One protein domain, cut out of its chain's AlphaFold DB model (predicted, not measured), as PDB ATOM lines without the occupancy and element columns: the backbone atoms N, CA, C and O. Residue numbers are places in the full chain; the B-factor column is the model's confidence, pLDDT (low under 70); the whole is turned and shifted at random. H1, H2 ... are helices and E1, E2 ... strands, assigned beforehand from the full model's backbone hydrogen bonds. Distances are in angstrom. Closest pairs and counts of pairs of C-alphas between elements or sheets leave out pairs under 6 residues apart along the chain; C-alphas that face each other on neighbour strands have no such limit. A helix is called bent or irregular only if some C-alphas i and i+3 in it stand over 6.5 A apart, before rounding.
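AT A GLANCE: This is residues 44 to 259 of the 464 residues of an uncharacterized protein of Rhizobiales bacterium IZ6 (UniProt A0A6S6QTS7). A crossed knot of helices and long loops: the short helix H2 lies in the middle, with arm H6a of the long bent helix H6 at its last residues and strand E2 of the hairpin E1 and E2 by its first. H6 makes a corner, its second arm H6b running on to E2 and H1 packing on both arms, while H3, H4 and H5 gather on another side and residues 251 to 257 stick out. The 216 printed residues include eight named helices and two named strands, in the order H1 H2 H3 H4 H5 H6 E1 E2 H7 H8; the sheet, E1 - E2, is antiparallel. The class is mostly helix, though under half of the residues are in named elements. The whole is compact, with a radius of gyration of the C-alphas of 16.9 A and spans of 47 by 44 by 32 A.

HOW THE PARTS SIT: Start at the sheet, where E1, residues 157 to 162, and E2, residues 165 to 170, form an antiparallel hairpin at 156 degrees. Look there for N 158 and O 169, 2.8 A apart, and N 160 and O 167, 3.0 A apart, within hydrogen-bond range. From E2 go to H2, residues 58 to 67: the closest C-alphas, of Asp 58 and Ile 168, are 5.7 A apart. H6, residues 117 to 147, was assigned as one helix by its hydrogen bonds but is bent, with C-alphas 129 and 132 9.0 A apart; its arms H6a, 117 to 129, and H6b, 132 to 147, stand at a steep tilt of 68 degrees, only just short of about perpendicular. Arg 142 of H6b and Val 166 of E2 have the closest C-alphas of that pair, 6.3 A apart. H1, residues 44 to 50, touches H6b, about perpendicular at 87 degrees, with the C-alphas of Glu 47 and Ala 137 closest at 5.0 A. H1 also touches H6a, closest at Ile 49 and Leu 123, C-alphas 6.4 A apart. H7, residues 183 to 186, only just touches H6b, with 3 pairs of C-alphas within 8 A, closest at Leu 186 and Leu 141, 6.4 A. H6a touches H2 with residues 123 to 127 alone, the C-alphas of Gly 124 and Leu 65 being closest at 6.7 A. H4, residues 98 to 103, touches H2 at a steep tilt of 65 degrees, opposite ways, closest at the C-alphas of Ser 99 and Met 63, 5.2 A. H3, residues 71 to 84, touches H5, residues 107 to 115, closest at the C-alphas of Val 75 and Asn 114, 5.5 A. H8, residues 218 to 226, is near H4 and apart from E2. Every O i to N i+4 pair is within hydrogen-bond range in H2, H4, H5, H6a and H6b; the counts are 2 of 3 in H1, 9 of 10 in H3 and 4 of 5 in H8, and H7 is too short for such a pair.

IN THESE COORDINATES: Find C-alpha 44 at (216.265, 326.549, 199.046), where H1 begins. H2 runs 14.1 A and H3 19.8 A. H6a covers 18.1 A and H6b 22.4 A, ending at C-alpha 147 at (233.546, 332.707, 195.643). E1 is 15.5 A long and E2 16.6 A. H8 ends at C-alpha 226 at (232.338, 315.255, 219.123).

THE WHOLE: The C-alphas farthest apart, of Asp 89 and Gly 190, are 50.0 A apart. The printed part has no cut. The links H3 to H4, E2 to H7 and H7 to H8 are long. Look for low confidence, pLDDT under 70, at residues 162 to 165, 189 to 196 and 205 to 259; the mean of the printed part is 74.1.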
ATOM      1  N   GLU A  44     216.446 325.107 199.148       87.88
ATOM      2  CA  GLU A  44     216.265 326.549 199.046       87.88
ATOM      3  C   GLU A  44     215.610 327.167 200.301       87.88
ATOM      4  O   GLU A  44     215.838 328.342 200.584       87.88
ATOM      5  N   GLU A  45     214.825 326.405 201.074       91.38
ATOM      6  CA  GLU A  45     214.343 326.812 202.404       91.38
ATOM      7  C   GLU A  45     215.399 326.596 203.487       91.38
ATOM      8  O   GLU A  45     215.557 327.447 204.357       91.38
ATOM      9  N   LEU A  46     216.154 325.495 203.427       92.44
ATOM     10  CA  LEU A  46     217.248 325.236 204.365       92.44
ATOM     11  C   LEU A  46     218.343 326.300 204.256       92.44
ATOM     12  O   LEU A  46     218.805 326.782 205.285       92.44
ATOM     13  N   GLU A  47     218.686 326.751 203.042       91.88
ATOM     14  CA  GLU A  47     219.542 327.929 202.851       91.88
ATOM     15  C   GLU A  47     218.970 329.165 203.566       91.88
ATOM     16  O   GLU A  47     219.705 329.849 204.273       91.88
ATOM     17  N   VAL A  48     217.666 329.442 203.446       92.69
ATOM     18  CA  VAL A  48     217.017 330.583 204.126       92.69
ATOM     19  C   VAL A  48     217.087 330.450 205.654       92.69
ATOM     20  O   VAL A  48     217.378 331.434 206.333       92.69
ATOM     21  N   ILE A  49     216.863 329.247 206.187       94.38
ATOM     22  CA  ILE A  49     216.884 328.949 207.627       94.38
ATOM     23  C   ILE A  49     218.296 329.109 208.207       94.38
ATOM     24  O   ILE A  49     218.452 329.691 209.279       94.38
ATOM     25  N   VAL A  50     219.337 328.633 207.517       95.62
ATOM     26  CA  VAL A  50     220.718 328.677 208.037       95.62
ATOM     27  C   VAL A  50     221.471 329.963 207.699       95.62
ATOM     28  O   VAL A  50     222.497 330.239 208.324       95.62
ATOM     29  N   ALA A  51     220.982 330.780 206.760       93.75
ATOM     30  CA  ALA A  51     221.650 332.015 206.344       93.75
ATOM     31  C   ALA A  51     222.100 332.925 207.507       93.75
ATOM     32  O   ALA A  51     223.239 333.382 207.438       93.75
ATOM     33  N   PRO A  52     221.317 333.163 208.587       94.19
ATOM     34  CA  PRO A  52     221.736 334.027 209.700       94.19
ATOM     35  C   PRO A  52     222.982 333.567 210.465       94.19
ATOM     36  O   PRO A  52     223.631 334.388 211.113       94.19
ATOM     37  N   ILE A  53     223.327 332.277 210.387       94.38
ATOM     38  CA  ILE A  53     224.482 331.680 211.074       94.38
ATOM     39  C   ILE A  53     225.566 331.159 210.123       94.38
ATOM     40  O   ILE A  53     226.647 330.805 210.579       94.38
ATOM     41  N   ALA A  54     225.323 331.131 208.811       92.44
ATOM     42  CA  ALA A  54     226.184 330.437 207.854       92.44
ATOM     43  C   ALA A  54     227.648 330.920 207.833       92.44
ATOM     44  O   ALA A  54     228.544 330.118 207.570       92.44
ATOM     45  N   LEU A  55     227.911 332.200 208.126       92.19
ATOM     46  CA  LEU A  55     229.275 332.752 208.181       92.19
ATOM     47  C   LEU A  55     229.876 332.803 209.594       92.19
ATOM     48  O   LEU A  55     230.976 333.326 209.759       92.19
ATOM     49  N   TYR A  56     229.174 332.314 210.620       91.31
ATOM     50  CA  TYR A  56     229.730 332.244 211.973       91.31
ATOM     51  C   TYR A  56     230.868 331.205 212.033       91.31
ATOM     52  O   TYR A  56     230.873 330.271 211.221       91.31
ATOM     53  N   PRO A  57     231.807 331.341 212.991       87.12
ATOM     54  CA  PRO A  57     232.763 330.290 213.327       87.12
ATOM     55  C   PRO A  57     232.083 328.940 213.594       87.12
ATOM     56  O   PRO A  57     230.980 328.893 214.140       87.12
ATOM     57  N   ASP A  58     232.722 327.847 213.181       78.81
ATOM     58  CA  ASP A  58     232.127 326.504 213.138       78.81
ATOM     59  C   ASP A  58     231.706 325.988 214.528       78.81
ATOM     60  O   ASP A  58     230.644 325.382 214.674       78.81
ATOM     61  N   ASP A  59     232.471 326.314 215.572       72.56
ATOM     62  CA  ASP A  59     232.132 326.027 216.969       72.56
ATOM     63  C   ASP A  59     230.842 326.745 217.409       72.56
ATOM     64  O   ASP A  59     229.965 326.135 218.025       72.56
ATOM     65  N   LEU A  60     230.681 328.018 217.034       83.75
ATOM     66  CA  LEU A  60     229.471 328.792 217.309       83.75
ATOM     67  C   LEU A  60     228.272 328.313 216.480       83.75
ATOM     68  O   LEU A  60     227.158 328.274 217.003       83.75
ATOM     69  N   VAL A  61     228.481 327.896 215.226       86.06
ATOM     70  CA  VAL A  61     227.442 327.224 214.427       86.06
ATOM     71  C   VAL A  61     226.962 325.968 215.156       86.06
ATOM     72  O   VAL A  61     225.762 325.828 215.385       86.06
ATOM     73  N   GLY A  62     227.879 325.100 215.595       78.06
ATOM     74  CA  GLY A  62     227.553 323.897 216.365       78.06
ATOM     75  C   GLY A  62     226.752 324.200 217.636       78.06
ATOM     76  O   GLY A  62     225.680 323.625 217.844       78.06
ATOM     77  N   MET A  63     227.216 325.159 218.448       81.00
ATOM     78  CA  MET A  63     226.521 325.587 219.670       81.00
ATOM     79  C   MET A  63     225.099 326.103 219.400       81.00
ATOM     80  O   MET A  63     224.192 325.799 220.179       81.00
ATOM     81  N   VAL A  64     224.872 326.841 218.305       90.44
ATOM     82  CA  VAL A  64     223.534 327.331 217.925       90.44
ATOM     83  C   VAL A  64     222.630 326.200 217.431       90.44
ATOM     84  O   VAL A  64     221.478 326.131 217.857       90.44
ATOM     85  N   LEU A  65     223.134 325.291 216.586       88.00
ATOM     86  CA  LEU A  65     222.355 324.153 216.076       88.00
ATOM     87  C   LEU A  65     221.880 323.231 217.213       88.00
ATOM     88  O   LEU A  65     220.722 322.817 217.212       88.00
ATOM     89  N   ALA A  66     222.732 322.964 218.208       80.75
ATOM     90  CA  ALA A  66     222.349 322.210 219.404       80.75
ATOM     91  C   ALA A  66     221.380 322.997 220.307       80.75
ATOM     92  O   ALA A  66     220.353 322.465 220.730       80.75
ATOM     93  N   SER A  67     221.636 324.292 220.538       86.06
ATOM     94  CA  SER A  67     220.761 325.151 221.356       86.06
ATOM     95  C   SER A  67     219.346 325.287 220.775       86.06
ATOM     96  O   SER A  67     218.376 325.423 221.524       86.06
ATOM     97  N   ALA A  68     219.200 325.209 219.447       92.81
ATOM     98  CA  ALA A  68     217.912 325.271 218.758       92.81
ATOM     99  C   ALA A  68     216.994 324.069 219.063       92.81
ATOM    100  O   ALA A  68     215.778 324.178 218.925       92.81
ATOM    101  N   LEU A  69     217.542 322.949 219.551       87.50
ATOM    102  CA  LEU A  69     216.760 321.809 220.049       87.50
ATOM    103  C   LEU A  69     216.059 322.109 221.389       87.50
ATOM    104  O   LEU A  69     215.158 321.371 221.795       87.50
ATOM    105  N   TYR A  70     216.424 323.207 222.064       90.25
ATOM    106  CA  TYR A  70     215.907 323.584 223.379       90.25
ATOM    107  C   TYR A  70     215.342 325.028 223.452       90.25
ATOM    108  O   TYR A  70     215.755 325.790 224.335       90.25
ATOM    109  N   PRO A  71     214.347 325.439 222.629       93.69
ATOM    110  CA  PRO A  71     213.847 326.826 222.596       93.69
ATOM    111  C   PRO A  71     213.363 327.358 223.958       93.69
ATOM    112  O   PRO A  71     213.601 328.512 224.314       93.69
ATOM    113  N   LEU A  72     212.756 326.502 224.791       93.25
ATOM    114  CA  LEU A  72     212.370 326.872 226.159       93.25
ATOM    115  C   LEU A  72     213.583 327.226 227.038       93.25
ATOM    116  O   LEU A  72     213.490 328.124 227.875       93.25
ATOM    117  N   GLN A  73     214.716 326.541 226.862       92.88
ATOM    118  CA  GLN A  73     215.942 326.848 227.595       92.88
ATOM    119  C   GLN A  73     216.591 328.140 227.081       92.88
ATOM    120  O   GLN A  73     217.083 328.908 227.898       92.88
ATOM    121  N   VAL A  74     216.495 328.452 225.782       95.12
ATOM    122  CA  VAL A  74     216.914 329.752 225.216       95.12
ATOM    123  C   VAL A  74     216.172 330.917 225.890       95.12
ATOM    124  O   VAL A  74     216.803 331.866 226.356       95.12
ATOM    125  N   VAL A  75     214.843 330.831 226.038       96.69
ATOM    126  CA  VAL A  75     214.049 331.863 226.744       96.69
ATOM    127  C   VAL A  75     214.455 331.984 228.218       96.69
ATOM    128  O   VAL A  75     214.465 333.079 228.785       96.69
ATOM    129  N   GLN A  76     214.795 330.869 228.870       95.69
ATOM    130  CA  GLN A  76     215.289 330.884 230.249       95.69
ATOM    131  C   GLN A  76     216.708 331.474 230.352       95.69
ATOM    132  O   GLN A  76     216.982 332.209 231.301       95.69
ATOM    133  N   ALA A  77     217.569 331.217 229.366       94.38
ATOM    134  CA  ALA A  77     218.920 331.755 229.254       94.38
ATOM    135  C   ALA A  77     218.912 333.279 229.052       94.38
ATOM    136  O   ALA A  77     219.612 333.980 229.782       94.38
ATOM    137  N   GLN A  78     218.053 333.821 228.178       95.88
ATOM    138  CA  GLN A  78     217.897 335.277 228.038       95.88
ATOM    139  C   GLN A  78     217.481 335.923 229.368       95.88
ATOM    140  O   GLN A  78     218.147 336.833 229.859       95.88
ATOM    141  N   ARG A  79     216.441 335.383 230.018       95.38
ATOM    142  CA  ARG A  79     215.958 335.862 231.330       95.38
ATOM    143  C   ARG A  79     216.987 335.714 232.453       95.38
ATOM    144  O   ARG A  79     216.850 336.354 233.498       95.38
ATOM    145  N   PHE A  80     217.977 334.841 232.287       93.56
ATOM    146  CA  PHE A  80     219.118 334.722 233.183       93.56
ATOM    147  C   PHE A  80     220.157 335.810 232.901       93.56
ATOM    148  O   PHE A  80     220.570 336.472 233.849       93.56
ATOM    149  N   LEU A  81     220.510 336.065 231.636       92.19
ATOM    150  CA  LEU A  81     221.430 337.140 231.241       92.19
ATOM    151  C   LEU A  81     220.914 338.519 231.687       92.19
ATOM    152  O   LEU A  81     221.653 339.273 232.325       92.19
ATOM    153  N   ASP A  82     219.622 338.796 231.473       93.19
ATOM    154  CA  ASP A  82     218.940 340.017 231.933       93.19
ATOM    155  C   ASP A  82     219.102 340.236 233.452       93.19
ATOM    156  O   ASP A  82     219.240 341.362 233.937       93.19
ATOM    157  N   GLN A  83     219.105 339.149 234.231       91.25
ATOM    158  CA  GLN A  83     219.298 339.197 235.679       91.25
ATOM    159  C   GLN A  83     220.777 339.258 236.073       91.25
ATOM    160  O   GLN A  83     221.120 340.018 236.979       91.25
ATOM    161  N   ALA A  84     221.654 338.505 235.410       88.44
ATOM    162  CA  ALA A  84     223.089 338.446 235.681       88.44
ATOM    163  C   ALA A  84     223.794 339.794 235.427       88.44
ATOM    164  O   ALA A  84     224.751 340.144 236.123       88.44
ATOM    165  N   ALA A  85     223.249 340.618 234.521       85.88
ATOM    166  CA  ALA A  85     223.647 342.016 234.356       85.88
ATOM    167  C   ALA A  85     223.645 342.793 235.693       85.88
ATOM    168  O   ALA A  85     224.561 343.580 235.955       85.88
ATOM    169  N   THR A  86     222.670 342.513 236.572       89.38
ATOM    170  CA  THR A  86     222.507 343.155 237.893       89.38
ATOM    171  C   THR A  86     222.950 342.292 239.083       89.38
ATOM    172  O   THR A  86     223.347 342.841 240.109       89.38
ATOM    173  N   LYS A  87     222.925 340.958 238.964       87.12
ATOM    174  CA  LYS A  87     223.247 339.987 240.027       87.12
ATOM    175  C   LYS A  87     224.544 339.242 239.699       87.12
ATOM    176  O   LYS A  87     224.534 338.332 238.875       87.12
ATOM    177  N   LYS A  88     225.657 339.599 240.350       74.94
ATOM    178  CA  LYS A  88     226.990 339.067 239.997       74.94
ATOM    179  C   LYS A  88     227.205 337.587 240.331       74.94
ATOM    180  O   LYS A  88     227.928 336.923 239.601       74.94
ATOM    181  N   ASP A  89     226.520 337.060 241.343       79.81
ATOM    182  CA  ASP A  89     226.678 335.670 241.809       79.81
ATOM    183  C   ASP A  89     225.628 334.694 241.234       79.81
ATOM    184  O   ASP A  89     225.434 333.590 241.749       79.81
ATOM    185  N   LEU A  90     224.897 335.097 240.187       84.19
ATOM    186  CA  LEU A  90     223.841 334.279 239.591       84.19
ATOM    187  C   LEU A  90     224.447 333.124 238.771       84.19
ATOM    188  O   LEU A  90     225.097 333.354 237.754       84.19
ATOM    189  N   GLN A  91     224.215 331.877 239.193       85.44
ATOM    190  CA  GLN A  91     224.638 330.680 238.450       85.44
ATOM    191  C   GLN A  91     223.553 330.220 237.459       85.44
ATOM    192  O   GLN A  91     222.365 330.323 237.787       85.44
ATOM    193  N   PRO A  92     223.929 329.700 236.273       85.50
ATOM    194  CA  PRO A  92     222.979 329.101 235.340       85.50
ATOM    195  C   PRO A  92     222.331 327.857 235.957       85.50
ATOM    196  O   PRO A  92     222.864 327.250 236.894       85.50
ATOM    197  N   ASN A  93     221.183 327.441 235.421       84.06
ATOM    198  CA  ASN A  93     220.561 326.207 235.880       84.06
ATOM    199  C   ASN A  93     221.405 324.996 235.448       84.06
ATOM    200  O   ASN A  93     221.618 324.764 234.262       84.06
ATOM    201  N   LYS A  94     221.827 324.180 236.418       80.31
ATOM    202  CA  LYS A  94     222.645 322.973 236.200       80.31
ATOM    203  C   LYS A  94     221.900 321.836 235.487       80.31
ATOM    204  O   LYS A  94     222.518 320.824 235.188       80.31
ATOM    205  N   SER A  95     220.594 321.986 235.245       81.38
ATOM    206  CA  SER A  95     219.794 321.073 234.416       81.38
ATOM    207  C   SER A  95     219.549 321.586 232.988       81.38
ATOM    208  O   SER A  95     218.680 321.042 232.306       81.38
ATOM    209  N   TRP A  96     220.213 322.665 232.557       81.19
ATOM    210  CA  TRP A  96     220.233 323.052 231.145       81.19
ATOM    211  C   TRP A  96     221.236 322.209 230.358       81.19
ATOM    212  O   TRP A  96     222.170 321.639 230.924       81.19
ATOM    213  N   ASP A  97     221.031 322.151 229.048       77.12
ATOM    214  CA  ASP A  97     221.954 321.504 228.128       77.12
ATOM    215  C   ASP A  97     223.305 322.239 228.072       77.12
ATOM    216  O   ASP A  97     223.379 323.464 228.233       77.12
ATOM    217  N   GLY A  98     224.381 321.492 227.812       71.69
ATOM    218  CA  GLY A  98     225.726 322.048 227.688       71.69
ATOM    219  C   GLY A  98     225.813 323.146 226.627       71.69
ATOM    220  O   GLY A  98     226.447 324.170 226.880       71.69
ATOM    221  N   SER A  99     225.136 322.993 225.484       78.06
ATOM    222  CA  SER A  99     225.082 324.005 224.418       78.06
ATOM    223  C   SER A  99     224.490 325.331 224.907       78.06
ATOM    224  O   SER A  99     225.114 326.375 224.731       78.06
ATOM    225  N   ILE A 100     223.363 325.288 225.624       82.94
ATOM    226  CA  ILE A 100     222.682 326.471 226.168       82.94
ATOM    227  C   ILE A 100     223.568 327.212 227.171       82.94
ATOM    228  O   ILE A 100     223.672 328.436 227.109       82.94
ATOM    229  N   ILE A 101     224.226 326.491 228.089       80.44
ATOM    230  CA  ILE A 101     225.102 327.119 229.090       80.44
ATOM    231  C   ILE A 101     226.357 327.702 228.415       80.44
ATOM    232  O   ILE A 101     226.818 328.776 228.793       80.44
ATOM    233  N   SER A 102     226.860 327.047 227.367       79.12
ATOM    234  CA  SER A 102     227.972 327.542 226.541       79.12
ATOM    235  C   SER A 102     227.600 328.826 225.790       79.12
ATOM    236  O   SER A 102     228.392 329.770 225.743       79.12
ATOM    237  N   LEU A 103     226.367 328.897 225.276       84.88
ATOM    238  CA  LEU A 103     225.841 330.031 224.518       84.88
ATOM    239  C   LEU A 103     225.645 331.299 225.370       84.88
ATOM    240  O   LEU A 103     225.622 332.395 224.817       84.88
ATOM    241  N   LEU A 104     225.595 331.197 226.706       86.75
ATOM    242  CA  LEU A 104     225.561 332.360 227.617       86.75
ATOM    243  C   LEU A 104     226.745 333.321 227.423       86.75
ATOM    244  O   LEU A 104     226.640 334.498 227.763       86.75
ATOM    245  N   ASN A 105     227.848 332.831 226.856       84.50
ATOM    246  CA  ASN A 105     229.032 333.624 226.523       84.50
ATOM    247  C   ASN A 105     228.866 334.460 225.248       84.50
ATOM    248  O   ASN A 105     229.672 335.349 224.999       84.50
ATOM    249  N   TYR A 106     227.779 334.238 224.505       88.75
ATOM    250  CA  TYR A 106     227.383 334.970 223.307       88.75
ATOM    251  C   TYR A 106     225.979 335.607 223.483       88.75
ATOM    252  O   TYR A 106     225.034 335.206 222.793       88.75
ATOM    253  N   PRO A 107     225.791 336.595 224.393       91.06
ATOM    254  CA  PRO A 107     224.480 337.178 224.696       91.06
ATOM    255  C   PRO A 107     223.653 337.628 223.486       91.06
ATOM    256  O   PRO A 107     222.454 337.370 223.457       91.06
ATOM    257  N   ASP A 108     224.262 338.232 222.460       91.62
ATOM    258  CA  ASP A 108     223.532 338.677 221.261       91.62
ATOM    259  C   ASP A 108     223.042 337.528 220.361       91.62
ATOM    260  O   ASP A 108     222.204 337.753 219.480       91.62
ATOM    261  N   ILE A 109     223.522 336.300 220.585       93.50
ATOM    262  CA  ILE A 109     223.043 335.076 219.928       93.50
ATOM    263  C   ILE A 109     221.918 334.428 220.738       93.50
ATOM    264  O   ILE A 109     220.876 334.123 220.161       93.50
ATOM    265  N   VAL A 110     222.051 334.335 222.070       94.94
ATOM    266  CA  VAL A 110     220.924 333.963 222.957       94.94
ATOM    267  C   VAL A 110     219.740 334.901 222.712       94.94
ATOM    268  O   VAL A 110     218.611 334.448 222.524       94.94
ATOM    269  N   LYS A 111     220.016 336.205 222.601       95.50
ATOM    270  CA  LYS A 111     219.027 337.221 222.251       95.50
ATOM    271  C   LYS A 111     218.460 337.036 220.846       95.50
ATOM    272  O   LYS A 111     217.257 337.180 220.677       95.50
ATOM    273  N   MET A 112     219.279 336.694 219.847       94.50
ATOM    274  CA  MET A 112     218.790 336.424 218.486       94.50
ATOM    275  C   MET A 112     217.759 335.289 218.467       94.50
ATOM    276  O   MET A 112     216.714 335.423 217.837       94.50
ATOM    277  N   MET A 113     218.050 334.203 219.185       96.44
ATOM    278  CA  MET A 113     217.185 333.026 219.265       96.44
ATOM    279  C   MET A 113     215.930 333.290 220.121       96.44
ATOM    280  O   MET A 113     214.837 332.857 219.774       96.44
ATOM    281  N   ASN A 114     216.052 334.060 221.209       96.88
ATOM    282  CA  ASN A 114     214.912 334.489 222.029       96.88
ATOM    283  C   ASN A 114     213.983 335.484 221.305       96.88
ATOM    284  O   ASN A 114     212.771 335.450 221.516       96.88
ATOM    285  N   ASP A 115     214.532 336.398 220.503       96.12
ATOM    286  CA  ASP A 115     213.751 337.419 219.797       96.12
ATOM    287  C   ASP A 115     213.035 336.846 218.555       96.12
ATOM    288  O   ASP A 115     211.974 337.347 218.185       96.12
ATOM    289  N   ASP A 116     213.573 335.784 217.937       94.88
ATOM    290  CA  ASP A 116     212.911 335.001 216.880       94.88
ATOM    291  C   ASP A 116     212.834 333.509 217.257       94.88
ATOM    292  O   ASP A 116     213.583 332.652 216.772       94.88
ATOM    293  N   LEU A 117     211.887 333.198 218.150       95.06
ATOM    294  CA  LEU A 117     211.598 331.821 218.559       95.06
ATOM    295  C   LEU A 117     211.050 330.968 217.412       95.06
ATOM    296  O   LEU A 117     211.312 329.771 217.398       95.06
ATOM    297  N   ALA A 118     210.352 331.557 216.435       94.00
ATOM    298  CA  ALA A 118     209.815 330.813 215.295       94.00
ATOM    299  C   ALA A 118     210.946 330.273 214.405       94.00
ATOM    300  O   ALA A 118     210.952 329.092 214.064       94.00
ATOM    301  N   TRP A 119     211.949 331.106 214.104       95.44
ATOM    302  CA  TRP A 119     213.179 330.659 213.445       95.44
ATOM    303  C   TRP A 119     213.960 329.645 214.294       95.44
ATOM    304  O   TRP A 119     214.507 328.689 213.752       95.44
ATOM    305  N   THR A 120     213.988 329.807 215.620       95.38
ATOM    306  CA  THR A 120     214.699 328.879 216.518       95.38
ATOM    307  C   THR A 120     214.046 327.493 216.556       95.38
ATOM    308  O   THR A 120     214.738 326.484 216.429       95.38
ATOM    309  N   GLU A 121     212.718 327.428 216.679       91.88
ATOM    310  CA  GLU A 121     211.934 326.187 216.609       91.88
ATOM    311  C   GLU A 121     212.059 325.516 215.234       91.88
ATOM    312  O   GLU A 121     212.191 324.292 215.147       91.88
ATOM    313  N   GLU A 122     212.073 326.301 214.156       91.94
ATOM    314  CA  GLU A 122     212.278 325.798 212.800       91.94
ATOM    315  C   GLU A 122     213.699 325.267 212.580       91.94
ATOM    316  O   GLU A 122     213.852 324.181 212.025       91.94
ATOM    317  N   LEU A 123     214.733 325.967 213.055       94.00
ATOM    318  CA  LEU A 123     216.122 325.512 212.981       94.00
ATOM    319  C   LEU A 123     216.305 324.203 213.760       94.00
ATOM    320  O   LEU A 123     216.876 323.253 213.228       94.00
ATOM    321  N   GLY A 124     215.751 324.110 214.973       90.12
ATOM    322  CA  GLY A 124     215.741 322.870 215.751       90.12
ATOM    323  C   GLY A 124     214.991 321.740 215.038       90.12
ATOM    324  O   GLY A 124     215.461 320.604 215.002       90.12
ATOM    325  N   THR A 125     213.865 322.047 214.390       87.62
ATOM    326  CA  THR A 125     213.094 321.090 213.577       87.62
ATOM    327  C   THR A 125     213.874 320.635 212.339       87.62
ATOM    328  O   THR A 125     213.857 319.449 212.007       87.62
ATOM    329  N   ALA A 126     214.597 321.537 211.675       88.12
ATOM    330  CA  ALA A 126     215.430 321.224 210.523       88.12
ATOM    331  C   ALA A 126     216.642 320.366 210.923       88.12
ATOM    332  O   ALA A 126     216.919 319.370 210.261       88.12
ATOM    333  N   VAL A 127     217.313 320.669 212.041       83.94
ATOM    334  CA  VAL A 127     218.371 319.811 212.607       83.94
ATOM    335  C   VAL A 127     217.810 318.427 212.948       83.94
ATOM    336  O   VAL A 127     218.380 317.424 212.533       83.94
ATOM    337  N   THR A 128     216.652 318.364 213.615       82.25
ATOM    338  CA  THR A 128     216.020 317.102 214.051       82.25
ATOM    339  C   THR A 128     215.634 316.178 212.891       82.25
ATOM    340  O   THR A 128     215.681 314.964 213.051       82.25
ATOM    341  N   ASN A 129     215.230 316.714 211.733       82.94
ATOM    342  CA  ASN A 129     214.719 315.903 210.617       82.94
ATOM    343  C   ASN A 129     215.673 315.817 209.411       82.94
ATOM    344  O   ASN A 129     215.556 314.899 208.602       82.94
ATOM    345  N   GLN A 130     216.583 316.783 209.259       82.62
ATOM    346  CA  GLN A 130     217.372 317.028 208.043       82.62
ATOM    347  C   GLN A 130     218.795 317.530 208.342       82.62
ATOM    348  O   GLN A 130     219.392 318.223 207.522       82.62
ATOM    349  N   GLN A 131     219.371 317.156 209.489       80.38
ATOM    350  CA  GLN A 131     220.747 317.454 209.924       80.38
ATOM    351  C   GLN A 131     221.781 317.555 208.777       80.38
ATOM    352  O   GLN A 131     222.499 318.547 208.666       80.38
ATOM    353  N   LYS A 132     221.839 316.556 207.883       77.38
ATOM    354  CA  LYS A 132     222.799 316.523 206.762       77.38
ATOM    355  C   LYS A 132     222.511 317.561 205.670       77.38
ATOM    356  O   LYS A 132     223.450 318.091 205.077       77.38
ATOM    357  N   ASP A 133     221.244 317.876 205.420       79.88
ATOM    358  CA  ASP A 133     220.843 318.879 204.431       79.88
ATOM    359  C   ASP A 133     221.017 320.300 204.998       79.88
ATOM    360  O   ASP A 133     221.509 321.175 204.292       79.88
ATOM    361  N   VAL A 134     220.712 320.511 206.290       86.75
ATOM    362  CA  VAL A 134     221.024 321.742 207.054       86.75
ATOM    363  C   VAL A 134     222.511 322.073 206.939       86.75
ATOM    364  O   VAL A 134     222.887 323.189 206.579       86.75
ATOM    365  N   LEU A 135     223.367 321.080 207.186       82.31
ATOM    366  CA  LEU A 135     224.812 321.233 207.061       82.31
ATOM    367  C   LEU A 135     225.232 321.482 205.599       82.31
ATOM    368  O   LEU A 135     226.020 322.385 205.315       82.31
ATOM    369  N   THR A 136     224.654 320.757 204.639       81.94
ATOM    370  CA  THR A 136     224.928 320.989 203.210       81.94
ATOM    371  C   THR A 136     224.568 322.421 202.781       81.94
ATOM    372  O   THR A 136     225.334 323.041 202.042       81.94
ATOM    373  N   ALA A 137     223.468 322.986 203.289       86.81
ATOM    374  CA  ALA A 137     223.056 324.363 203.020       86.81
ATOM    375  C   ALA A 137     224.025 325.407 203.613       86.81
ATOM    376  O   ALA A 137     224.341 326.395 202.946       86.81
ATOM    377  N   ILE A 138     224.571 325.182 204.817       89.00
ATOM    378  CA  ILE A 138     225.594 326.069 205.408       89.00
ATOM    379  C   ILE A 138     226.842 326.116 204.516       89.00
ATOM    380  O   ILE A 138     227.320 327.202 204.185       89.00
ATOM    381  N   GLN A 139     227.336 324.959 204.062       86.50
ATOM    382  CA  GLN A 139     228.485 324.908 203.150       86.50
ATOM    383  C   GLN A 139     228.185 325.555 201.796       86.50
ATOM    384  O   GLN A 139     229.015 326.304 201.295       86.50
ATOM    385  N   GLN A 140     226.982 325.380 201.243       87.06
ATOM    386  CA  GLN A 140     226.575 326.053 200.003       87.06
ATOM    387  C   GLN A 140     226.575 327.586 200.131       87.06
ATOM    388  O   GLN A 140     226.955 328.275 199.183       87.06
ATOM    389  N   LEU A 141     226.200 328.141 201.288       90.06
ATOM    390  CA  LEU A 141     226.294 329.584 201.537       90.06
ATOM    391  C   LEU A 141     227.736 330.053 201.783       90.06
ATOM    392  O   LEU A 141     228.101 331.140 201.328       90.06
ATOM    393  N   ARG A 142     228.580 329.239 202.425       89.94
ATOM    394  CA  ARG A 142     230.013 329.530 202.600       89.94
ATOM    395  C   ARG A 142     230.790 329.475 201.284       89.94
ATOM    396  O   ARG A 142     231.570 330.385 201.023       89.94
ATOM    397  N   ASP A 143     230.529 328.491 200.423       86.62
ATOM    398  CA  ASP A 143     231.085 328.406 199.064       86.62
ATOM    399  C   ASP A 143     230.718 329.656 198.246       86.62
ATOM    400  O   ASP A 143     231.589 330.270 197.625       86.62
ATOM    401  N   LYS A 144     229.448 330.098 198.294       88.94
ATOM    402  CA  LYS A 144     229.004 331.357 197.660       88.94
ATOM    403  C   LYS A 144     229.735 332.572 198.233       88.94
ATOM    404  O   LYS A 144     230.188 333.420 197.468       88.94
ATOM    405  N   ALA A 145     229.871 332.664 199.556       88.81
ATOM    406  CA  ALA A 145     230.548 333.778 200.216       88.81
ATOM    407  C   ALA A 145     232.053 333.830 199.900       88.81
ATOM    408  O   ALA A 145     232.596 334.918 199.702       88.81
ATOM    409  N   LEU A 146     232.716 332.673 199.814       87.94
ATOM    410  CA  LEU A 146     234.127 332.556 199.450       87.94
ATOM    411  C   LEU A 146     234.343 332.912 197.973       87.94
ATOM    412  O   LEU A 146     235.219 333.712 197.655       87.94
ATOM    413  N   ALA A 147     233.500 332.393 197.073       87.44
ATOM    414  CA  ALA A 147     233.546 332.707 195.643       87.44
ATOM    415  C   ALA A 147     233.247 334.189 195.340       87.44
ATOM    416  O   ALA A 147     233.812 334.749 194.402       87.44
ATOM    417  N   ALA A 148     232.400 334.837 196.146       85.12
ATOM    418  CA  ALA A 148     232.124 336.274 196.073       85.12
ATOM    419  C   ALA A 148     233.192 337.156 196.756       85.12
ATOM    420  O   ALA A 148     233.098 338.382 196.681       85.12
ATOM    421  N   GLY A 149     234.184 336.565 197.437       85.50
ATOM    422  CA  GLY A 149     235.230 337.285 198.174       85.50
ATOM    423  C   GLY A 149     234.760 337.974 199.463       85.50
ATOM    424  O   GLY A 149     235.450 338.864 199.961       85.50
ATOM    425  N   ALA A 150     233.593 337.593 199.995       84.94
ATOM    426  CA  ALA A 150     233.015 338.171 201.208       84.94
ATOM    427  C   ALA A 150     233.712 337.676 202.483       84.94
ATOM    428  O   ALA A 150     234.017 338.477 203.365       84.94
ATOM    429  N   ILE A 151     233.993 336.369 202.557       86.94
ATOM    430  CA  ILE A 151     234.806 335.763 203.620       86.94
ATOM    431  C   ILE A 151     236.251 335.570 203.154       86.94
ATOM    432  O   ILE A 151     236.514 335.181 202.018       86.94
ATOM    433  N   LYS A 152     237.187 335.860 204.056       87.38
ATOM    434  CA  LYS A 152     238.641 335.739 203.889       87.38
ATOM    435  C   LYS A 152     239.290 335.702 205.272       87.38
ATOM    436  O   LYS A 152     238.714 336.244 206.213       87.38
ATOM    437  N   SER A 153     240.483 335.129 205.385       87.94
ATOM    438  CA  SER A 153     241.259 335.184 206.630       87.94
ATOM    439  C   SER A 153     241.732 336.612 206.935       87.94
ATOM    440  O   SER A 153     242.222 337.307 206.040       87.94
ATOM    441  N   ASP A 154     241.610 337.034 208.192       88.06
ATOM    442  CA  ASP A 154     242.085 338.314 208.724       88.06
ATOM    443  C   ASP A 154     242.621 338.160 210.171       88.06
ATOM    444  O   ASP A 154     243.019 337.073 210.584       88.06
ATOM    445  N   ASP A 155     242.694 339.246 210.947       88.06
ATOM    446  CA  ASP A 155     243.146 339.249 212.348       88.06
ATOM    447  C   ASP A 155     242.083 338.786 213.375       88.06
ATOM    448  O   ASP A 155     242.328 338.842 214.588       88.06
ATOM    449  N   LYS A 156     240.900 338.362 212.908       86.81
ATOM    450  CA  LYS A 156     239.730 337.980 213.718       86.81
ATOM    451  C   LYS A 156     239.255 336.567 213.399       86.81
ATOM    452  O   LYS A 156     238.978 335.811 214.329       86.81
ATOM    453  N   VAL A 157     239.206 336.196 212.117       86.44
ATOM    454  CA  VAL A 157     238.865 334.840 211.661       86.44
ATOM    455  C   VAL A 157     239.889 334.291 210.672       86.44
ATOM    456  O   VAL A 157     240.443 335.012 209.847       86.44
ATOM    457  N   ILE A 158     240.101 332.981 210.720       82.19
ATOM    458  CA  ILE A 158     240.821 332.204 209.715       82.19
ATOM    459  C   ILE A 158     239.776 331.427 208.910       82.19
ATOM    460  O   ILE A 158     238.923 330.746 209.480       82.19
ATOM    461  N   VAL A 159     239.850 331.548 207.585       84.94
ATOM    462  CA  VAL A 159     238.994 330.848 206.624       84.94
ATOM    463  C   VAL A 159     239.863 329.873 205.838       84.94
ATOM    464  O   VAL A 159     240.755 330.280 205.093       84.94
ATOM    465  N   GLU A 160     239.603 328.581 206.000       77.44
ATOM    466  CA  GLU A 160     240.313 327.498 205.316       77.44
ATOM    467  C   GLU A 160     239.363 326.737 204.385       77.44
ATOM    468  O   GLU A 160     238.167 326.637 204.652       77.44
ATOM    469  N   ASN A 161     239.896 326.196 203.284       74.69
ATOM    470  CA  ASN A 161     239.166 325.275 202.412       74.69
ATOM    471  C   ASN A 161     239.885 323.921 202.404       74.69
ATOM    472  O   ASN A 161     240.864 323.727 201.683       74.69
ATOM    473  N   THR A 162     239.399 323.009 203.239       62.84
ATOM    474  CA  THR A 162     239.978 321.682 203.470       62.84
ATOM    475  C   THR A 162     239.001 320.644 202.938       62.84
ATOM    476  O   THR A 162     237.824 320.680 203.272       62.84
ATOM    477  N   ASN A 163     239.445 319.721 202.079       66.81
ATOM    478  CA  ASN A 163     238.593 318.656 201.522       66.81
ATOM    479  C   ASN A 163     237.271 319.167 200.883       66.81
ATOM    480  O   ASN A 163     236.207 318.581 201.082       66.81
ATOM    481  N   ASN A 164     237.330 320.272 200.121       67.62
ATOM    482  CA  ASN A 164     236.167 320.969 199.537       67.62
ATOM    483  C   ASN A 164     235.130 321.464 200.572       67.62
ATOM    484  O   ASN A 164     233.944 321.578 200.259       67.62
ATOM    485  N   THR A 165     235.580 321.759 201.789       68.44
ATOM    486  CA  THR A 165     234.778 322.270 202.903       68.44
ATOM    487  C   THR A 165     235.367 323.591 203.373       68.44
ATOM    488  O   THR A 165     236.559 323.666 203.664       68.44
ATOM    489  N   VAL A 166     234.535 324.625 203.485       73.88
ATOM    490  CA  VAL A 166     234.924 325.918 204.054       73.88
ATOM    491  C   VAL A 166     234.760 325.875 205.572       73.88
ATOM    492  O   VAL A 166     233.636 325.779 206.072       73.88
ATOM    493  N   VAL A 167     235.875 325.972 206.294       77.94
ATOM    494  CA  VAL A 167     235.947 326.021 207.763       77.94
ATOM    495  C   VAL A 167     236.281 327.451 208.189       77.94
ATOM    496  O   VAL A 167     237.206 328.062 207.651       77.94
ATOM    497  N   ILE A 168     235.529 327.989 209.149       80.12
ATOM    498  CA  ILE A 168     235.701 329.328 209.720       80.12
ATOM    499  C   ILE A 168     236.014 329.166 211.209       80.12
ATOM    500  O   ILE A 168     235.232 328.605 211.969       80.12
ATOM    501  N   LYS A 169     237.163 329.671 211.653       79.62
ATOM    502  CA  LYS A 169     237.620 329.553 213.047       79.62
ATOM    503  C   LYS A 169     238.206 330.869 213.543       79.62
ATOM    504  O   LYS A 169     238.694 331.670 212.748       79.62
ATOM    505  N   SER A 170     238.140 331.116 214.848       81.75
ATOM    506  CA  SER A 170     238.723 332.312 215.468       81.75
ATOM    507  C   SER A 170     240.230 332.386 215.195       81.75
ATOM    508  O   SER A 170     240.940 331.392 215.323       81.75
ATOM    509  N   ALA A 171     240.739 333.566 214.830       82.19
ATOM    510  CA  ALA A 171     242.168 333.773 214.555       82.19
ATOM    511  C   ALA A 171     243.043 333.836 215.827       82.19
ATOM    512  O   ALA A 171     244.261 333.990 215.738       82.19
ATOM    513  N   LYS A 172     242.416 333.777 217.008       79.00
ATOM    514  CA  LYS A 172     243.012 333.858 218.347       79.00
ATOM    515  C   LYS A 172     242.304 332.834 219.231       79.00
ATOM    516  O   LYS A 172     241.103 332.625 219.070       79.00
ATOM    517  N   GLU A 173     243.029 332.196 220.144       73.31
ATOM    518  CA  GLU A 173     242.485 331.111 220.975       73.31
ATOM    519  C   GLU A 173     241.619 331.647 222.126       73.31
ATOM    520  O   GLU A 173     240.711 330.965 222.592       73.31
ATOM    521  N   GLU A 174     241.860 332.888 222.558       72.56
ATOM    522  CA  GLU A 174     241.244 333.508 223.735       72.56
ATOM    523  C   GLU A 174     239.966 334.303 223.425       72.56
ATOM    524  O   GLU A 174     239.209 334.620 224.346       72.56
ATOM    525  N   VAL A 175     239.698 334.630 222.153       82.00
ATOM    526  CA  VAL A 175     238.556 335.468 221.740       82.00
ATOM    527  C   VAL A 175     237.886 335.005 220.446       82.00
ATOM    528  O   VAL A 175     238.553 334.743 219.447       82.00
ATOM    529  N   THR A 176     236.552 335.009 220.440       83.25
ATOM    530  CA  THR A 176     235.722 334.686 219.271       83.25
ATOM    531  C   THR A 176     234.983 335.929 218.774       83.25
ATOM    532  O   THR A 176     234.253 336.587 219.517       83.25
ATOM    533  N   TYR A 177     235.161 336.246 217.489       87.38
ATOM    534  CA  TYR A 177     234.503 337.368 216.816       87.38
ATOM    535  C   TYR A 177     233.277 336.882 216.037       87.38
ATOM    536  O   TYR A 177     233.391 336.026 215.161       87.38
ATOM    537  N   VAL A 178     232.106 337.462 216.314       89.81
ATOM    538  CA  VAL A 178     230.851 337.107 215.630       89.81
ATOM    539  C   VAL A 178     230.589 338.070 214.465       89.81
ATOM    540  O   VAL A 178     230.368 339.263 214.711       89.81
ATOM    541  N   PRO A 179     230.577 337.591 213.207       89.88
ATOM    542  CA  PRO A 179     230.346 338.447 212.054       89.88
ATOM    543  C   PRO A 179     228.891 338.923 211.973       89.88
ATOM    544  O   PRO A 179     227.953 338.137 212.108       89.88
ATOM    545  N   GLN A 180     228.711 340.213 211.700       87.44
ATOM    546  CA  GLN A 180     227.440 340.843 211.351       87.44
ATOM    547  C   GLN A 180     227.408 341.105 209.836       87.44
ATOM    548  O   GLN A 180     228.340 341.676 209.265       87.44
ATOM    549  N   TYR A 181     226.336 340.657 209.187       87.38
ATOM    550  CA  TYR A 181     226.098 340.725 207.742       87.38
ATOM    551  C   TYR A 181     224.585 340.651 207.479       87.38
ATOM    552  O   TYR A 181     223.846 340.165 208.333       87.38
ATOM    553  N   ASP A 182     224.110 341.105 206.313       85.12
ATOM    554  CA  ASP A 182     222.724 340.851 205.885       85.12
ATOM    555  C   ASP A 182     222.640 339.467 205.218       85.12
ATOM    556  O   ASP A 182     223.196 339.286 204.127       85.12
ATOM    557  N   PRO A 183     221.943 338.476 205.804       86.88
ATOM    558  CA  PRO A 183     221.914 337.139 205.230       86.88
ATOM    559  C   PRO A 183     220.981 337.023 204.015       86.88
ATOM    560  O   PRO A 183     221.110 336.067 203.253       86.88
ATOM    561  N   ASN A 184     220.123 338.021 203.735       83.25
ATOM    562  CA  ASN A 184     219.430 338.111 202.440       83.25
ATOM    563  C   ASN A 184     220.426 338.263 201.283       83.25
ATOM    564  O   ASN A 184     220.143 337.809 200.175       83.25
ATOM    565  N   ALA A 185     221.581 338.898 201.518       82.56
ATOM    566  CA  ALA A 185     222.572 339.118 200.473       82.56
ATOM    567  C   ALA A 185     223.190 337.790 200.000       82.56
ATOM    568  O   ALA A 185     223.301 337.574 198.798       82.56
ATOM    569  N   LEU A 186     223.481 336.860 200.920       82.50
ATOM    570  CA  LEU A 186     223.978 335.510 200.600       82.50
ATOM    571  C   LEU A 186     222.980 334.669 199.789       82.50
ATOM    572  O   LEU A 186     223.375 333.787 199.026       82.50
ATOM    573  N   LEU A 187     221.686 334.948 199.958       84.31
ATOM    574  CA  LEU A 187     220.582 334.291 199.261       84.31
ATOM    575  C   LEU A 187     220.293 334.912 197.881       84.31
ATOM    576  O   LEU A 187     219.454 334.392 197.139       84.31
ATOM    577  N   ALA A 188     220.952 336.021 197.525       80.12
ATOM    578  CA  ALA A 188     220.722 336.719 196.269       80.12
ATOM    579  C   ALA A 188     221.383 335.989 195.078       80.12
ATOM    580  O   ALA A 188     222.570 335.649 195.134       80.12
ATOM    581  N   PRO A 189     220.664 335.775 193.957       69.81
ATOM    582  CA  PRO A 189     221.260 335.217 192.750       69.81
ATOM    583  C   PRO A 189     222.278 336.209 192.173       69.81
ATOM    584  O   PRO A 189     221.914 337.300 191.740       69.81
ATOM    585  N   GLY A 190     223.556 335.826 192.177       64.81
ATOM    586  CA  GLY A 190     224.654 336.731 191.830       64.81
ATOM    587  C   GLY A 190     225.105 337.625 192.988       64.81
ATOM    588  O   GLY A 190     225.427 338.788 192.755       64.81
ATOM    589  N   TYR A 191     225.123 337.107 194.223       66.44
ATOM    590  CA  TYR A 191     225.744 337.774 195.371       66.44
ATOM    591  C   TYR A 191     227.152 338.293 195.036       66.44
ATOM    592  O   TYR A 191     228.047 337.532 194.668       66.44
ATOM    593  N   VAL A 192     227.334 339.602 195.199       63.03
ATOM    594  CA  VAL A 192     228.626 340.292 195.159       63.03
ATOM    595  C   VAL A 192     228.873 340.855 196.554       63.03
ATOM    596  O   VAL A 192     227.952 341.403 197.163       63.03
ATOM    597  N   ALA A 193     230.108 340.763 197.049       65.12
ATOM    598  CA  ALA A 193     230.528 341.342 198.325       65.12
ATOM    599  C   ALA A 193     230.563 342.887 198.269       65.12
ATOM    600  O   ALA A 193     231.623 343.508 198.211       65.12
ATOM    601  N   THR A 194     229.388 343.521 198.241       57.78
ATOM    602  CA  THR A 194     229.215 344.982 198.139       57.78
ATOM    603  C   THR A 194     229.327 345.709 199.475       57.78
ATOM    604  O   THR A 194     229.568 346.914 199.488       57.78
ATOM    605  N   GLN A 195     229.179 344.993 200.592       61.69
ATOM    606  CA  GLN A 195     229.433 345.499 201.940       61.69
ATOM    607  C   GLN A 195     230.402 344.557 202.669       61.69
ATOM    608  O   GLN A 195     230.290 343.339 202.505       61.69
ATOM    609  N   PRO A 196     231.363 345.089 203.448       67.94
ATOM    610  CA  PRO A 196     232.266 344.267 204.237       67.94
ATOM    611  C   PRO A 196     231.507 343.587 205.380       67.94
ATOM    612  O   PRO A 196     230.582 344.161 205.953       67.94
ATOM    613  N   ILE A 197     231.947 342.386 205.754       80.44
ATOM    614  CA  ILE A 197     231.518 341.757 207.003       80.44
ATOM    615  C   ILE A 197     232.028 342.616 208.164       80.44
ATOM    616  O   ILE A 197     233.226 342.888 208.262       80.44
ATOM    617  N   TYR A 198     231.116 343.053 209.030       82.75
ATOM    618  CA  TYR A 198     231.461 343.769 210.253       82.75
ATOM    619  C   TYR A 198     231.649 342.776 211.402       82.75
ATOM    620  O   TYR A 198     231.020 341.722 211.424       82.75
ATOM    621  N   TYR A 199     232.479 343.115 212.383       84.06
ATOM    622  CA  TYR A 199     232.639 342.333 213.607       84.06
ATOM    623  C   TYR A 199     232.386 343.252 214.797       84.06
ATOM    624  O   TYR A 199     232.959 344.339 214.867       84.06
ATOM    625  N   GLY A 200     231.508 342.821 215.703       80.19
ATOM    626  CA  GLY A 200     231.265 343.520 216.965       80.19
ATOM    627  C   GLY A 200     232.414 343.345 217.960       80.19
ATOM    628  O   GLY A 200     233.478 342.817 217.620       80.19
ATOM    629  N   ASP A 201     232.175 343.752 219.205       82.69
ATOM    630  CA  ASP A 201     233.099 343.466 220.301       82.69
ATOM    631  C   ASP A 201     233.318 341.940 220.439       82.69
ATOM    632  O   ASP A 201     232.362 341.166 220.304       82.69
ATOM    633  N   PRO A 202     234.563 341.476 220.663       84.25
ATOM    634  CA  PRO A 202     234.860 340.056 220.792       84.25
ATOM    635  C   PRO A 202     234.313 339.469 222.093       84.25
ATOM    636  O   PRO A 202     234.425 340.070 223.163       84.25
ATOM    637  N   TYR A 203     233.831 338.233 222.010       83.12
ATOM    638  CA  TYR A 203     233.482 337.431 223.178       83.12
ATOM    639  C   TYR A 203     234.707 336.641 223.654       83.12
ATOM    640  O   TYR A 203     235.552 336.281 222.825       83.12
ATOM    641  N   PRO A 204     234.817 336.317 224.955       77.00
ATOM    642  CA  PRO A 204     235.751 335.299 225.423       77.00
ATOM    643  C   PRO A 204     235.527 333.991 224.655       77.00
ATOM    644  O   PRO A 204     234.395 333.521 224.547       77.00
ATOM    645  N   SER A 205     236.598 333.412 224.116       67.75
ATOM    646  CA  SER A 205     236.542 332.117 223.435       67.75
ATOM    647  C   SER A 205     236.042 331.036 224.383       67.75
ATOM    648  O   SER A 205     236.446 330.974 225.544       67.75
ATOM    649  N   TYR A 206     235.205 330.138 223.871       61.22
ATOM    650  CA  TYR A 206     234.621 329.042 224.638       61.22
ATOM    651  C   TYR A 206     235.659 328.092 225.269       61.22
ATOM    652  O   TYR A 206     235.410 327.494 226.316       61.22
ATOM    653  N   TYR A 207     236.843 327.984 224.662       57.66
ATOM    654  CA  TYR A 207     237.941 327.146 225.149       57.66
ATOM    655  C   TYR A 207     238.707 327.778 226.326       57.66
ATOM    656  O   TYR A 207     239.486 327.098 226.994       57.66
ATOM    657  N   TYR A 208     238.489 329.065 226.612       58.69
ATOM    658  CA  TYR A 208     239.258 329.810 227.602       58.69
ATOM    659  C   TYR A 208     238.853 329.425 229.047       58.69
ATOM    660  O   TYR A 208     237.673 329.455 229.401       58.69
ATOM    661  N   PRO A 209     239.799 329.079 229.945       56.59
ATOM    662  CA  PRO A 209     239.473 328.455 231.235       56.59
ATOM    663  C   PRO A 209     238.804 329.391 232.259       56.59
ATOM    664  O   PRO A 209     238.260 328.913 233.255       56.59
ATOM    665  N   TYR A 210     238.827 330.709 232.027       59.34
ATOM    666  CA  TYR A 210     238.270 331.735 232.924       59.34
ATOM    667  C   TYR A 210     236.935 332.328 232.438       59.34
ATOM    668  O   TYR A 210     236.527 333.403 232.880       59.34
ATOM    669  N   VAL A 211     236.263 331.642 231.513       59.69
ATOM    670  CA  VAL A 211     234.954 332.023 230.968       59.69
ATOM    671  C   VAL A 211     233.878 332.022 232.071       59.69
ATOM    672  O   VAL A 211     233.820 331.093 232.885       59.69
ATOM    673  N   PRO A 212     233.018 333.058 232.162       56.56
ATOM    674  CA  PRO A 212     231.942 333.078 233.146       56.56
ATOM    675  C   PRO A 212     230.930 331.957 232.873       56.56
ATOM    676  O   PRO A 212     230.728 331.525 231.745       56.56
ATOM    677  N   TYR A 213     230.274 331.475 233.929       63.31
ATOM    678  CA  TYR A 213     229.247 330.419 233.873       63.31
ATOM    679  C   TYR A 213     229.722 329.025 233.411       63.31
ATOM    680  O   TYR A 213     228.985 328.061 233.623       63.31
ATOM    681  N   TRP A 214     230.949 328.877 232.888       60.94
ATOM    682  CA  TRP A 214     231.512 327.595 232.464       60.94
ATOM    683  C   TRP A 214     233.026 327.469 232.749       60.94
ATOM    684  O   TRP A 214     233.826 328.118 232.078       60.94
ATOM    685  N   PRO A 215     233.465 326.621 233.703       44.38
ATOM    686  CA  PRO A 215     234.888 326.381 233.935       44.38
ATOM    687  C   PRO A 215     235.482 325.556 232.779       44.38
ATOM    688  O   PRO A 215     235.246 324.349 232.665       44.38
ATOM    689  N   GLY A 216     236.239 326.218 231.903       45.81
ATOM    690  CA  GLY A 216     236.755 325.631 230.668       45.81
ATOM    691  C   GLY A 216     237.790 324.524 230.897       45.81
ATOM    692  O   GLY A 216     238.938 324.799 231.232       45.81
ATOM    693  N   PHE A 217     237.381 323.272 230.667       34.78
ATOM    694  CA  PHE A 217     238.269 322.167 230.269       34.78
ATOM    695  C   PHE A 217     237.470 321.023 229.628       34.78
ATOM    696  O   PHE A 217     237.669 320.689 228.462       34.78
ATOM    697  N   ILE A 218     236.494 320.479 230.371       39.66
ATOM    698  CA  ILE A 218     235.702 319.301 229.972       39.66
ATOM    699  C   ILE A 218     235.043 319.495 228.603       39.66
ATOM    700  O   ILE A 218     235.039 318.581 227.789       39.66
ATOM    701  N   ALA A 219     234.496 320.680 228.339       41.34
ATOM    702  CA  ALA A 219     233.641 320.877 227.175       41.34
ATOM    703  C   ALA A 219     234.367 321.321 225.902       41.34
ATOM    704  O   ALA A 219     233.846 321.089 224.820       41.34
ATOM    705  N   GLY A 220     235.584 321.865 226.008       38.16
ATOM    706  CA  GLY A 220     236.472 321.988 224.848       38.16
ATOM    707  C   GLY A 220     236.901 320.605 224.351       38.16
ATOM    708  O   GLY A 220     236.881 320.341 223.154       38.16
ATOM    709  N   ALA A 221     237.169 319.680 225.283       32.91
ATOM    710  CA  ALA A 221     237.401 318.269 224.975       32.91
ATOM    711  C   ALA A 221     236.131 317.525 224.506       32.91
ATOM    712  O   ALA A 221     236.252 316.516 223.822       32.91
ATOM    713  N   VAL A 222     234.925 318.019 224.826       38.19
ATOM    714  CA  VAL A 222     233.676 317.566 224.188       38.19
ATOM    715  C   VAL A 222     233.574 318.150 222.777       38.19
ATOM    716  O   VAL A 222     233.766 317.430 221.811       38.19
ATOM    717  N   TRP A 223     233.363 319.448 222.592       38.94
ATOM    718  CA  TRP A 223     233.106 319.991 221.250       38.94
ATOM    719  C   TRP A 223     234.236 319.715 220.237       38.94
ATOM    720  O   TRP A 223     233.932 319.444 219.080       38.94
ATOM    721  N   GLY A 224     235.501 319.654 220.670       36.91
ATOM    722  CA  GLY A 224     236.642 319.260 219.829       36.91
ATOM    723  C   GLY A 224     236.841 317.750 219.601       36.91
ATOM    724  O   GLY A 224     237.700 317.384 218.808       36.91
ATOM    725  N   SER A 225     236.086 316.872 220.274       35.97
ATOM    726  CA  SER A 225     236.081 315.413 220.034       35.97
ATOM    727  C   SER A 225     234.765 314.898 219.446       35.97
ATOM    728  O   SER A 225     234.752 313.798 218.901       35.97
ATOM    729  N   TRP A 226     233.669 315.646 219.594       37.97
ATOM    730  CA  TRP A 226     232.338 315.255 219.123       37.97
ATOM    731  C   TRP A 226     231.906 316.079 217.889       37.97
ATOM    732  O   TRP A 226     230.940 315.719 217.228       37.97
ATOM    733  N   ILE A 227     232.650 317.128 217.500       42.16
ATOM    734  CA  ILE A 227     232.698 317.589 216.102       42.16
ATOM    735  C   ILE A 227     234.156 317.809 215.679       42.16
ATOM    736  O   ILE A 227     234.772 318.830 215.990       42.16
ATOM    737  N   ASP A 228     234.709 316.860 214.920       42.62
ATOM    738  CA  ASP A 228     236.027 317.015 214.302       42.62
ATOM    739  C   ASP A 228     235.944 317.957 213.086       42.62
ATOM    740  O   ASP A 228     235.675 317.560 211.945       42.62
ATOM    741  N   TRP A 229     236.162 319.242 213.363       43.88
ATOM    742  CA  TRP A 229     236.323 320.306 212.369       43.88
ATOM    743  C   TRP A 229     237.702 320.308 211.687       43.88
ATOM    744  O   TRP A 229     237.911 321.080 210.751       43.88
ATOM    745  N   ASN A 230     238.657 319.503 212.160       36.50
ATOM    746  CA  ASN A 230     240.076 319.642 211.839       36.50
ATOM    747  C   ASN A 230     240.517 318.691 210.709       36.50
ATOM    748  O   ASN A 230     241.234 319.126 209.812       36.50
ATOM    749  N   ASP A 231     240.014 317.449 210.687       36.44
ATOM    750  CA  ASP A 231     240.228 316.483 209.587       36.44
ATOM    751  C   ASP A 231     239.075 316.458 208.548       36.44
ATOM    752  O   ASP A 231     239.109 315.725 207.553       36.44
ATOM    753  N   GLY A 232     238.057 317.312 208.716       39.62
ATOM    754  CA  GLY A 232     237.018 317.567 207.703       39.62
ATOM    755  C   GLY A 232     235.947 316.475 207.555       39.62
ATOM    756  O   GLY A 232     235.262 316.429 206.531       39.62
ATOM    757  N   GLY A 233     235.778 315.600 208.552       39.78
ATOM    758  CA  GLY A 233     234.770 314.525 208.529       39.78
ATOM    759  C   GLY A 233     233.315 315.011 208.637       39.78
ATOM    760  O   GLY A 233     232.408 314.409 208.056       39.78
ATOM    761  N   CYS A 234     233.103 316.139 209.320       45.91
ATOM    762  CA  CYS A 234     231.799 316.713 209.677       45.91
ATOM    763  C   CYS A 234     230.884 317.120 208.497       45.91
ATOM    764  O   CYS A 234     229.682 317.290 208.700       45.91
ATOM    765  N   TRP A 235     231.393 317.218 207.260       41.78
ATOM    766  CA  TRP A 235     230.619 317.668 206.087       41.78
ATOM    767  C   TRP A 235     230.611 316.658 204.926       41.78
ATOM    768  O   TRP A 235     230.809 317.002 203.759       41.78
ATOM    769  N   GLY A 236     230.356 315.381 205.220       31.28
ATOM    770  CA  GLY A 236     230.153 314.392 204.154       31.28
ATOM    771  C   GLY A 236     229.939 312.955 204.606       31.28
ATOM    772  O   GLY A 236     229.207 312.224 203.929       31.28
ATOM    773  N   GLY A 237     230.518 312.568 205.745       33.53
ATOM    774  CA  GLY A 237     230.363 311.239 206.335       33.53
ATOM    775  C   GLY A 237     228.974 310.972 206.919       33.53
ATOM    776  O   GLY A 237     227.992 311.668 206.627       33.53
ATOM    777  N   ASP A 238     228.897 309.939 207.746       34.31
ATOM    778  CA  ASP A 238     227.902 309.877 208.812       34.31
ATOM    779  C   ASP A 238     228.261 310.979 209.831       34.31
ATOM    780  O   ASP A 238     229.444 311.254 210.040       34.31
ATOM    781  N   VAL A 239     227.266 311.727 210.323       37.69
ATOM    782  CA  VAL A 239     227.498 312.971 211.078       37.69
ATOM    783  C   VAL A 239     226.965 312.813 212.492       37.69
ATOM    784  O   VAL A 239     225.797 313.084 212.770       37.69
ATOM    785  N   ASP A 240     227.849 312.397 213.384       35.28
ATOM    786  CA  ASP A 240     227.524 312.120 214.776       35.28
ATOM    787  C   ASP A 240     227.599 313.429 215.590       35.28
ATOM    788  O   ASP A 240     228.585 313.707 216.267       35.28
ATOM    789  N   ILE A 241     226.568 314.288 215.487       38.38
ATOM    790  CA  ILE A 241     226.378 315.398 216.445       38.38
ATOM    791  C   ILE A 241     225.776 314.796 217.708       38.38
ATOM    792  O   ILE A 241     224.561 314.770 217.893       38.38
ATOM    793  N   ASP A 242     226.637 314.283 218.565       33.41
ATOM    794  CA  ASP A 242     226.229 313.673 219.819       33.41
ATOM    795  C   ASP A 242     226.050 314.729 220.918       33.41
ATOM    796  O   ASP A 242     226.924 315.558 221.186       33.41
ATOM    797  N   ILE A 243     224.897 314.684 221.587       34.44
ATOM    798  CA  ILE A 243     224.499 315.641 222.626       34.44
ATOM    799  C   ILE A 243     224.225 314.856 223.914       34.44
ATOM    800  O   ILE A 243     223.090 314.552 224.287       34.44
ATOM    801  N   GLY A 244     225.313 314.467 224.584       40.78
ATOM    802  CA  GLY A 244     225.278 313.720 225.842       40.78
ATOM    803  C   GLY A 244     224.616 312.346 225.696       40.78
ATOM    804  O   GLY A 244     225.106 311.487 224.973       40.78
ATOM    805  N   ASP A 245     223.496 312.130 226.392       28.08
ATOM    806  CA  ASP A 245     222.734 310.867 226.356       28.08
ATOM    807  C   ASP A 245     221.992 310.646 225.010       28.08
ATOM    808  O   ASP A 245     221.375 309.597 224.787       28.08
ATOM    809  N   ILE A 246     222.045 311.636 224.108       36.38
ATOM    810  CA  ILE A 246     221.520 311.600 222.742       36.38
ATOM    811  C   ILE A 246     222.683 311.342 221.767       36.38
ATOM    812  O   ILE A 246     223.235 312.291 221.211       36.38
ATOM    813  N   ASN A 247     223.024 310.068 221.504       33.50
ATOM    814  CA  ASN A 247     223.726 309.782 220.241       33.50
ATOM    815  C   ASN A 247     222.749 310.015 219.088       33.50
ATOM    816  O   ASN A 247     221.616 309.519 219.156       33.50
ATOM    817  N   ILE A 248     223.211 310.638 218.005       41.41
ATOM    818  CA  ILE A 248     222.422 310.800 216.768       41.41
ATOM    819  C   ILE A 248     222.758 309.693 215.732       41.41
ATOM    820  O   ILE A 248     222.441 309.788 214.547       41.41
ATOM    821  N   ASP A 249     223.281 308.553 216.216       32.47
ATOM    822  CA  ASP A 249     223.382 307.271 215.495       32.47
ATOM    823  C   ASP A 249     222.152 307.007 214.617       32.47
ATOM    824  O   ASP A 249     221.028 306.953 215.129       32.47
ATOM    825  N   ARG A 250     222.358 306.668 213.335       35.12
ATOM    826  CA  ARG A 250     221.297 306.191 212.419       35.12
ATOM    827  C   ARG A 250     220.472 305.028 212.997       35.12
ATOM    828  O   ARG A 250     219.299 304.869 212.655       35.12
ATOM    829  N   ASP A 251     221.053 304.264 213.913       36.31
ATOM    830  CA  ASP A 251     220.446 303.066 214.485       36.31
ATOM    831  C   ASP A 251     219.547 303.351 215.709       36.31
ATOM    832  O   ASP A 251     218.714 302.510 216.058       36.31
ATOM    833  N   LYS A 252     219.611 304.547 216.326       36.31
ATOM    834  CA  LYS A 252     218.719 304.928 217.448       36.31
ATOM    835  C   LYS A 252     217.363 305.507 217.009       36.31
ATOM    836  O   LYS A 252     216.440 305.584 217.822       36.31
ATOM    837  N   TRP A 253     217.176 305.807 215.720       40.72
ATOM    838  CA  TRP A 253     215.957 306.423 215.156       40.72
ATOM    839  C   TRP A 253     214.687 305.557 215.244       40.72
ATOM    840  O   TRP A 253     213.597 306.029 214.925       40.72
ATOM    841  N   GLN A 254     214.788 304.300 215.689       41.09
ATOM    842  CA  GLN A 254     213.621 303.436 215.894       41.09
ATOM    843  C   GLN A 254     212.922 303.640 217.251       41.09
ATOM    844  O   GLN A 254     211.789 303.186 217.395       41.09
ATOM    845  N   ASN A 255     213.536 304.326 218.231       33.03
ATOM    846  CA  ASN A 255     212.991 304.419 219.594       33.03
ATOM    847  C   ASN A 255     212.677 305.864 220.035       33.03
ATOM    848  O   ASN A 255     213.431 306.504 220.771       33.03
ATOM    849  N   ARG A 256     211.519 306.361 219.583       43.41
ATOM    850  CA  ARG A 256     211.004 307.745 219.682       43.41
ATOM    851  C   ARG A 256     210.533 308.159 221.098       43.41
ATOM    852  O   ARG A 256     209.533 308.857 221.237       43.41
ATOM    853  N   ASP A 257     211.254 307.739 222.139       41.88
ATOM    854  CA  ASP A 257     210.765 307.737 223.532       41.88
ATOM    855  C   ASP A 257     211.601 308.582 224.519       41.88
ATOM    856  O   ASP A 257     211.286 308.615 225.708       41.88
ATOM    857  N   ARG A 258     212.686 309.238 224.072       42.78
ATOM    858  CA  ARG A 258     213.604 310.000 224.957       42.78
ATOM    859  C   ARG A 258     213.598 311.523 224.796       42.78
ATOM    860  O   ARG A 258     214.150 312.203 225.656       42.78
ATOM    861  N   VAL A 259     212.954 312.070 223.767       42.19
ATOM    862  CA  VAL A 259     212.668 313.512 223.702       42.19
ATOM    863  C   VAL A 259     211.266 313.719 224.265       42.19
ATOM    864  O   VAL A 259     210.280 313.340 223.634       42.19
TER     865      VAL A 259